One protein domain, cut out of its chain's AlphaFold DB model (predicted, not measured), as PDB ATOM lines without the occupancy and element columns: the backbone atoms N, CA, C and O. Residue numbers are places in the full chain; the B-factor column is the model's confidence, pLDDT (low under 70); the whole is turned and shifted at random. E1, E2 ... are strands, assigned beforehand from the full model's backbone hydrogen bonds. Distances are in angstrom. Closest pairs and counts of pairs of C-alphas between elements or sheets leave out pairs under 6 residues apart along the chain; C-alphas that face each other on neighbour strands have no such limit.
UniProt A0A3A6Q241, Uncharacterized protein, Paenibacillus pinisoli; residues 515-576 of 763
ATOM      1  N   LEU A 515     121.602 182.339 224.663       70.56
ATOM      2  CA  LEU A 515     122.724 182.444 223.734       70.56
ATOM      3  C   LEU A 515     123.026 181.018 223.264       70.56
ATOM      4  O   LEU A 515     123.408 180.186 224.084       70.56
ATOM      5  N   ASP A 516     122.797 180.729 221.981       70.00
ATOM      6  CA  ASP A 516     123.033 179.413 221.362       70.00
ATOM      7  C   ASP A 516     122.417 178.225 222.140       70.00
ATOM      8  O   ASP A 516     123.088 177.241 222.435       70.00
ATOM      9  N   ASP A 517     121.129 178.314 222.493       72.81
ATOM     10  CA  ASP A 517     120.364 177.283 223.227       72.81
ATOM     11  C   ASP A 517     120.788 177.008 224.687       72.81
ATOM     12  O   ASP A 517     120.298 176.056 225.310       72.81
ATOM     13  N   TYR A 518     121.625 177.867 225.283       79.38
ATOM     14  CA  TYR A 518     122.039 177.765 226.686       79.38
ATOM     15  C   TYR A 518     121.456 178.880 227.572       79.38
ATOM     16  O   TYR A 518     121.486 180.058 227.216       79.38
ATOM     17  N   HIS A 519     120.957 178.509 228.759       82.50
ATOM     18  CA  HIS A 519     120.438 179.449 229.763       82.50
ATOM     19  C   HIS A 519     121.543 179.946 230.692       82.50
ATOM     20  O   HIS A 519     122.459 179.195 231.017       82.50
ATOM     21  N   ALA A 520     121.420 181.177 231.188       86.00
ATOM     22  CA  ALA A 520     122.295 181.678 232.239       86.00
ATOM     23  C   ALA A 520     122.048 180.944 233.574       86.00
ATOM     24  O   ALA A 520     120.906 180.871 234.024       86.00
ATOM     25  N   SER A 521     123.097 180.432 234.222       88.31
ATOM     26  CA  SER A 521     123.020 179.829 235.562       88.31
ATOM     27  C   SER A 521     124.072 180.420 236.498       88.31
ATOM     28  O   SER A 521     125.200 180.709 236.095       88.31
ATOM     29  N   GLN A 522     123.689 180.602 237.764       90.31
ATOM     30  CA  GLN A 522     124.615 180.902 238.864       90.31
ATOM     31  C   GLN A 522     125.230 179.623 239.461       90.31
ATOM     32  O   GLN A 522     126.142 179.709 240.279       90.31
ATOM     33  N   GLY A 523     124.724 178.444 239.086       88.50
ATOM     34  CA  GLY A 523     125.274 177.145 239.458       88.50
ATOM     35  C   GLY A 523     126.360 176.672 238.492       88.50
ATOM     36  O   GLY A 523     126.475 177.148 237.365       88.50
ATOM     37  N   ALA A 524     127.142 175.675 238.912       87.19
ATOM     38  CA  ALA A 524     128.125 174.994 238.064       87.19
ATOM     39  C   ALA A 524     127.469 173.963 237.117       87.19
ATOM     40  O   ALA A 524     127.979 172.853 236.937       87.19
ATOM     41  N   ASP A 525     126.322 174.320 236.543       88.12
ATOM     42  CA  ASP A 525     125.498 173.434 235.731       88.12
ATOM     43  C   ASP A 525     126.088 173.295 234.322       88.12
ATOM     44  O   ASP A 525     126.450 174.280 233.673       88.12
ATOM     45  N   GLY A 526     126.185 172.064 233.817       87.06
ATOM     46  CA  GLY A 526     126.616 171.828 232.439       87.06
ATOM     47  C   GLY A 526     125.619 172.406 231.434       87.06
ATOM     48  O   GLY A 526     124.422 172.437 231.707       87.06
ATOM     49  N   ASN A 527     126.099 172.798 230.247       86.69
ATOM     50  CA  ASN A 527     125.258 173.355 229.179       86.69
ATOM     51  C   ASN A 527     124.502 174.624 229.620       86.69
ATOM     52  O   ASN A 527     123.295 174.747 229.414       86.69
ATOM     53  N   THR A 528     125.215 175.559 230.249       88.31
ATOM     54  CA  THR A 528     124.683 176.860 230.671       88.31
ATOM     55  C   THR A 528     125.651 177.988 230.319       88.31
ATOM     56  O   THR A 528     126.843 177.768 230.094       88.31
ATOM     57  N   VAL A 529     125.132 179.213 230.261       87.44
ATOM     58  CA  VAL A 529     125.917 180.448 230.217       87.44
ATOM     59  C   VAL A 529     126.258 180.835 231.658       87.44
ATOM     60  O   VAL A 529     125.385 180.873 232.522       87.44
ATOM     61  N   ALA A 530     127.521 181.133 231.951       88.69
ATOM     62  CA  ALA A 530     127.916 181.489 233.313       88.69
ATOM     63  C   ALA A 530     127.334 182.855 233.726       88.69
ATOM     64  O   ALA A 530     127.577 183.864 233.060       88.69
ATOM     65  N   ALA A 531     126.610 182.900 234.846       90.00
ATOM     66  CA  ALA A 531     126.092 184.127 235.446       90.00
ATOM     67  C   ALA A 531     126.842 184.474 236.736       90.00
ATOM     68  O   ALA A 531     127.250 183.592 237.493       90.00
ATOM     69  N   ARG A 532     127.010 185.775 237.005       92.50
ATOM     70  CA  ARG A 532     127.557 186.237 238.286       92.50
ATOM     71  C   ARG A 532     126.511 186.107 239.393       92.50
ATOM     72  O   ARG A 532     125.318 186.314 239.153       92.50
ATOM     73  N   ASP A 533     126.964 185.801 240.600       90.88
ATOM     74  CA  ASP A 533     126.145 185.877 241.807       90.88
ATOM     75  C   ASP A 533     125.912 187.336 242.251       90.88
ATOM     76  O   ASP A 533     126.426 188.288 241.656       90.88
ATOM     77  N   GLY A 534     125.134 187.524 243.323       92.62
ATOM     78  CA  GLY A 534     124.855 188.851 243.888       92.62
ATOM     79  C   GLY A 534     126.086 189.589 244.439       92.62
ATOM     80  O   GLY A 534     126.011 190.794 244.663       92.62
ATOM     81  N   GLY A 535     127.212 188.893 244.634       90.88
ATOM     82  CA  GLY A 535     128.505 189.463 245.021       90.88
ATOM     83  C   GLY A 535     129.446 189.724 243.837       90.88
ATOM     84  O   GLY A 535     130.527 190.278 244.029       90.88
ATOM     85  N   GLY A 536     129.051 189.352 242.616       90.56
ATOM     86  CA  GLY A 536     129.837 189.523 241.398       90.56
ATOM     87  C   GLY A 536     130.783 188.363 241.058       90.56
ATOM     88  O   GLY A 536     131.559 188.509 240.105       90.56
ATOM     89  N   SER A 537     130.725 187.239 241.778       92.19
ATOM     90  CA  SER A 537     131.549 186.045 241.530       92.19
ATOM     91  C   SER A 537     130.926 185.139 240.470       92.19
ATOM     92  O   SER A 537     129.708 185.057 240.356       92.19
ATOM     93  N   LEU A 538     131.757 184.434 239.701       92.25
ATOM     94  CA  LEU A 538     131.324 183.388 238.765       92.25
ATOM     95  C   LEU A 538     131.589 182.013 239.383       92.25
ATOM     96  O   LEU A 538     132.718 181.739 239.793       92.25
ATOM     97  N   VAL A 539     130.577 181.145 239.407       89.62
ATOM     98  CA  VAL A 539     130.692 179.770 239.914       89.62
ATOM     99  C   VAL A 539     130.771 178.801 238.735       89.62
ATOM    100  O   VAL A 539     129.916 178.808 237.857       89.62
ATOM    101  N   ALA A 540     131.807 177.963 238.709       88.62
ATOM    102  CA  ALA A 540     132.003 176.940 237.684       88.62
ATOM    103  C   ALA A 540     132.693 175.706 238.281       88.62
ATOM    104  O   ALA A 540     133.475 175.817 239.224       88.62
ATOM    105  N   SER A 541     132.444 174.526 237.704       88.38
ATOM    106  CA  SER A 541     133.096 173.276 238.127       88.38
ATOM    107  C   SER A 541     134.572 173.223 237.720       88.38
ATOM    108  O   SER A 541     135.404 172.666 238.438       88.38
ATOM    109  N   ALA A 542     134.911 173.815 236.571       89.56
ATOM    110  CA  ALA A 542     136.280 174.033 236.131       89.56
ATOM    111  C   ALA A 542     136.362 175.152 235.083       89.56
ATOM    112  O   ALA A 542     135.470 175.291 234.248       89.56
ATOM    113  N   PHE A 543     137.486 175.868 235.049       90.31
ATOM    114  CA  PHE A 543     137.858 176.741 233.929       90.31
ATOM    115  C   PHE A 543     138.909 176.028 233.085       90.31
ATOM    116  O   PHE A 543     140.041 175.890 233.543       90.31
ATOM    117  N   ARG A 544     138.547 175.541 231.889       88.12
ATOM    118  CA  ARG A 544     139.440 174.762 231.010       88.12
ATOM    119  C   ARG A 544     139.800 175.531 229.749       88.12
ATOM    120  O   ARG A 544     138.917 176.024 229.055       88.12
ATOM    121  N   VAL A 545     141.088 175.555 229.422       88.06
ATOM    122  CA  VAL A 545     141.612 176.096 228.166       88.06
ATOM    123  C   VAL A 545     142.381 174.993 227.448       88.06
ATOM    124  O   VAL A 545     143.318 174.421 228.006       88.06
ATOM    125  N   HIS A 546     141.980 174.688 226.216       87.62
ATOM    126  CA  HIS A 546     142.665 173.718 225.365       87.62
ATOM    127  C   HIS A 546     143.765 174.400 224.555       87.62
ATOM    128  O   HIS A 546     143.621 175.554 224.149       87.62
ATOM    129  N   ASN A 547     144.842 173.674 224.267       83.31
ATOM    130  CA  ASN A 547     145.779 174.093 223.238       83.31
ATOM    131  C   ASN A 547     145.035 174.116 221.884       83.31
ATOM    132  O   ASN A 547     144.481 173.081 221.500       83.31
ATOM    133  N   PRO A 548     145.025 175.239 221.137       88.69
ATOM    134  CA  PRO A 548     144.296 175.347 219.868       88.69
ATOM    135  C   PRO A 548     144.689 174.295 218.824       88.69
ATOM    136  O   PRO A 548     143.886 173.952 217.963       88.69
ATOM    137  N   ASN A 549     145.908 173.760 218.922       87.44
ATOM    138  CA  ASN A 549     146.436 172.751 218.009       87.44
ATOM    139  C   ASN A 549     146.345 171.315 218.569       87.44
ATOM    140  O   ASN A 549     146.749 170.377 217.884       87.44
ATOM    141  N   ASN A 550     145.870 171.124 219.809       85.81
ATOM    142  CA  ASN A 550     145.725 169.810 220.444       85.81
ATOM    143  C   ASN A 550     144.741 169.849 221.634       85.81
ATOM    144  O   ASN A 550     145.101 170.263 222.736       85.81
ATOM    145  N   SER A 551     143.529 169.320 221.455       84.88
ATOM    146  CA  SER A 551     142.490 169.279 222.499       84.88
ATOM    147  C   SER A 551     142.805 168.360 223.687       84.88
ATOM    148  O   SER A 551     142.141 168.444 224.717       84.88
ATOM    149  N   LEU A 552     143.821 167.497 223.593       82.50
ATOM    150  CA  LEU A 552     144.259 166.648 224.704       82.50
ATOM    151  C   LEU A 552     145.271 167.349 225.621       82.50
ATOM    152  O   LEU A 552     145.502 166.882 226.737       82.50
ATOM    153  N   ALA A 553     145.847 168.472 225.185       84.12
ATOM    154  CA  ALA A 553     146.687 169.339 226.000       84.12
ATOM    155  C   ALA A 553     145.844 170.501 226.540       84.12
ATOM    156  O   ALA A 553     145.313 171.304 225.775       84.12
ATOM    157  N   GLN A 554     145.720 170.601 227.863       84.19
ATOM    158  CA  GLN A 554     144.886 171.619 228.503       84.19
ATOM    159  C   GLN A 554     145.547 172.201 229.753       84.19
ATOM    160  O   GLN A 554     146.325 171.533 230.440       84.19
ATOM    161  N   ALA A 555     145.185 173.442 230.060       84.75
ATOM    162  CA  ALA A 555     145.400 174.061 231.358       84.75
ATOM    163  C   ALA A 555     144.033 174.312 232.002       84.75
ATOM    164  O   ALA A 555     143.139 174.853 231.345       84.75
ATOM    165  N   TYR A 556     143.837 173.900 233.257       87.44
ATOM    166  CA  TYR A 556     142.577 174.181 233.945       87.44
ATOM    167  C   TYR A 556     142.681 174.377 235.451       87.44
ATOM    168  O   TYR A 556     143.529 173.777 236.110       87.44
ATOM    169  N   LEU A 557     141.747 175.169 235.980       90.88
ATOM    170  CA  LEU A 557     141.470 175.337 237.409       90.88
ATOM    171  C   LEU A 557     140.260 174.475 237.784       90.88
ATOM    172  O   LEU A 557     139.244 174.539 237.092       90.88
ATOM    173  N   GLY A 558     140.353 173.668 238.840       90.88
ATOM    174  CA  GLY A 558     139.240 172.838 239.318       90.88
ATOM    175  C   GLY A 558     139.611 171.997 240.539       90.88
ATOM    176  O   GLY A 558     140.634 172.243 241.172       90.88
ATOM    177  N   TYR A 559     138.804 170.980 240.839       89.81
ATOM    178  CA  TYR A 559     139.024 170.043 241.945       89.81
ATOM    179  C   TYR A 559     139.245 168.613 241.424       89.81
ATOM    180  O   TYR A 559     138.696 168.224 240.393       89.81
ATOM    181  N   LEU A 560     140.076 167.834 242.116       86.94
ATOM    182  CA  LEU A 560     140.131 166.370 242.017       86.94
ATOM    183  C   LEU A 560     140.247 165.826 243.441       86.94
ATOM    184  O   LEU A 560     141.135 166.280 244.157       86.94
ATOM    185  N   ASP A 561     139.383 164.889 243.827       91.19
ATOM    186  CA  ASP A 561     139.376 164.274 245.164       91.19
ATOM    187  C   ASP A 561     139.433 165.333 246.285       91.19
ATOM    188  O   ASP A 561     140.330 165.340 247.125       91.19
ATOM    189  N   ASP A 562     138.531 166.320 246.198       88.94
ATOM    190  CA  ASP A 562     138.432 167.492 247.089       88.94
ATOM    191  C   ASP A 562     139.700 168.359 247.202       88.94
ATOM    192  O   ASP A 562     139.786 169.273 248.021       88.94
ATOM    193  N   THR A 563     140.668 168.154 246.310       87.44
ATOM    194  CA  THR A 563     141.893 168.946 246.230       87.44
ATOM    195  C   THR A 563     141.793 169.949 245.087       87.44
ATOM    196  O   THR A 563     141.740 169.579 243.908       87.44
ATOM    197  N   ALA A 564     141.790 171.240 245.430       89.50
ATOM    198  CA  ALA A 564     141.907 172.315 244.452       89.50
ATOM    199  C   ALA A 564     143.236 172.185 243.691       89.50
ATOM    200  O   ALA A 564     144.299 172.006 244.286       89.50
ATOM    201  N   ARG A 565     143.185 172.273 242.363       86.75
ATOM    202  CA  ARG A 565     144.338 172.038 241.492       86.75
ATOM    203  C   ARG A 565     144.355 172.970 240.291       86.75
ATOM    204  O   ARG A 565     143.323 173.265 239.689       86.75
ATOM    205  N   ILE A 566     145.570 173.316 239.881       86.69
ATOM    206  CA  ILE A 566     145.867 173.778 238.527       86.69
ATOM    207  C   ILE A 566     146.424 172.566 237.784       86.69
ATOM    208  O   ILE A 566     147.499 172.075 238.121       86.69
ATOM    209  N   ARG A 567     145.690 172.023 236.808       80.75
ATOM    210  CA  ARG A 567     146.262 171.005 235.917       80.75
ATOM    211  C   ARG A 567     146.974 171.706 234.779       80.75
ATOM    212  O   ARG A 567     146.371 172.545 234.119       80.75
ATOM    213  N   VAL A 568     148.195 171.267 234.500       78.19
ATOM    214  CA  VAL A 568     148.897 171.583 233.262       78.19
ATOM    215  C   VAL A 568     149.451 170.330 232.612       78.19
ATOM    216  O   VAL A 568     150.023 169.473 233.279       78.19
ATOM    217  N   GLY A 569     149.200 170.214 231.309       72.50
ATOM    218  CA  GLY A 569     149.626 169.099 230.469       72.50
ATOM    219  C   GLY A 569     148.517 168.114 230.089       72.50
ATOM    220  O   GLY A 569     147.326 168.371 230.273       72.50
ATOM    221  N   GLY A 570     148.911 166.993 229.485       73.94
ATOM    222  CA  GLY A 570     148.030 166.062 228.772       73.94
ATOM    223  C   GLY A 570     148.828 165.065 227.926       73.94
ATOM    224  O   GLY A 570     149.967 164.758 228.266       73.94
ATOM    225  N   SER A 571     148.272 164.582 226.816       73.44
ATOM    226  CA  SER A 571     149.009 163.782 225.824       73.44
ATOM    227  C   SER A 571     149.182 164.546 224.501       73.44
ATOM    228  O   SER A 571     148.371 165.402 224.148       73.44
ATOM    229  N   GLY A 572     150.257 164.251 223.761       72.12
ATOM    230  CA  GLY A 572     150.536 164.840 222.443       72.12
ATOM    231  C   GLY A 572     151.294 166.178 222.459       72.12
ATOM    232  O   GLY A 572     151.785 166.641 223.488       72.12
ATOM    233  N   VAL A 573     151.419 166.801 221.282       67.19
ATOM    234  CA  VAL A 573     152.194 168.040 221.076       67.19
ATOM    235  C   VAL A 573     151.621 169.179 221.929       67.19
ATOM    236  O   VAL A 573     150.412 169.408 221.939       67.19
ATOM    237  N   GLY A 574     152.486 169.879 222.672       68.00
ATOM    238  CA  GLY A 574     152.107 170.995 223.550       68.00
ATOM    239  C   GLY A 574     151.677 170.607 224.971       68.00
ATOM    240  O   GLY A 574     151.542 171.494 225.811       68.00
ATOM    241  N   ALA A 575     151.530 169.315 225.281       70.12
ATOM    242  CA  ALA A 575     151.223 168.842 226.634       70.12
ATOM    243  C   ALA A 575     152.398 168.993 227.620       70.12
ATOM    244  O   ALA A 575     152.186 169.177 228.814       70.12
ATOM    245  N   SER A 576     153.632 168.977 227.116       70.69
ATOM    246  CA  SER A 576     154.854 169.061 227.928       70.69
ATOM    247  C   SER A 576     155.325 170.484 228.236       70.69
ATOM    248  O   SER A 576     156.409 170.709 228.759       70.69
TER     249      SER A 576
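This is residues 515 to 576 of the 763 residues of an uncharacterized protein of Paenibacillus pinisoli (UniProt A0A3A6Q241). A twisted, sharply bent sheet of three strands, E3, E4 and E5, makes one part, and a small pair of short strands, E1 and E2, makes a second part away from it, joined by the long link of residues 531 to 541. The printed part has 62 residues with no named helix and five named strands, E1 to E5 along the chain. The larger sheet has the order E3, E4, E5 and is antiparallel, the pair is parallel, and the class is all strand. The whole is loose, with a radius of gyration of the C-alphas of 14.1 A and spans of 40 by 30 by 18 A.

E4, residues 550 to 560, is the inner strand between the edge strands E3, residues 542 to 547, and E5, residues 563 to 570. These three form a meander, each strand the antiparallel neighbour of the one before. The hairpin of E3 and E4 has a direction angle of 162 degrees, with N 545 and O 555 2.9 A apart, within hydrogen-bond range. In the hairpin of E4 and E5 the angle is 171 degrees, and N 565 and O 558 are 2.8 A apart, also within range. E4 bends by 85 degrees at residue 557 and E5 by 60 degrees at residue 566. E1, residues 519 to 521, and E2, residues 528 to 530, are parallel at 50 degrees, with N 529 and O 519 within hydrogen-bond range at 2.8 A. E2 and E3 are apart.

E4 is 22.6 A long, E5 18.7 A, E3 16.0 A, E1 6.4 A and E2 6.2 A. E1 begins at C-alpha 519, (120.438, 179.449, 229.763), and E5 ends at C-alpha 570, (148.030, 166.062, 228.772).

The C-alphas farthest apart, those of Gly 534 and Val 573, are 41.2 A apart. The printed part has no cut. The link from E2 to E3 is long, with 11 residues. The mean pLDDT of the printed part is 84.7, and residues 573 to 574 are under 70.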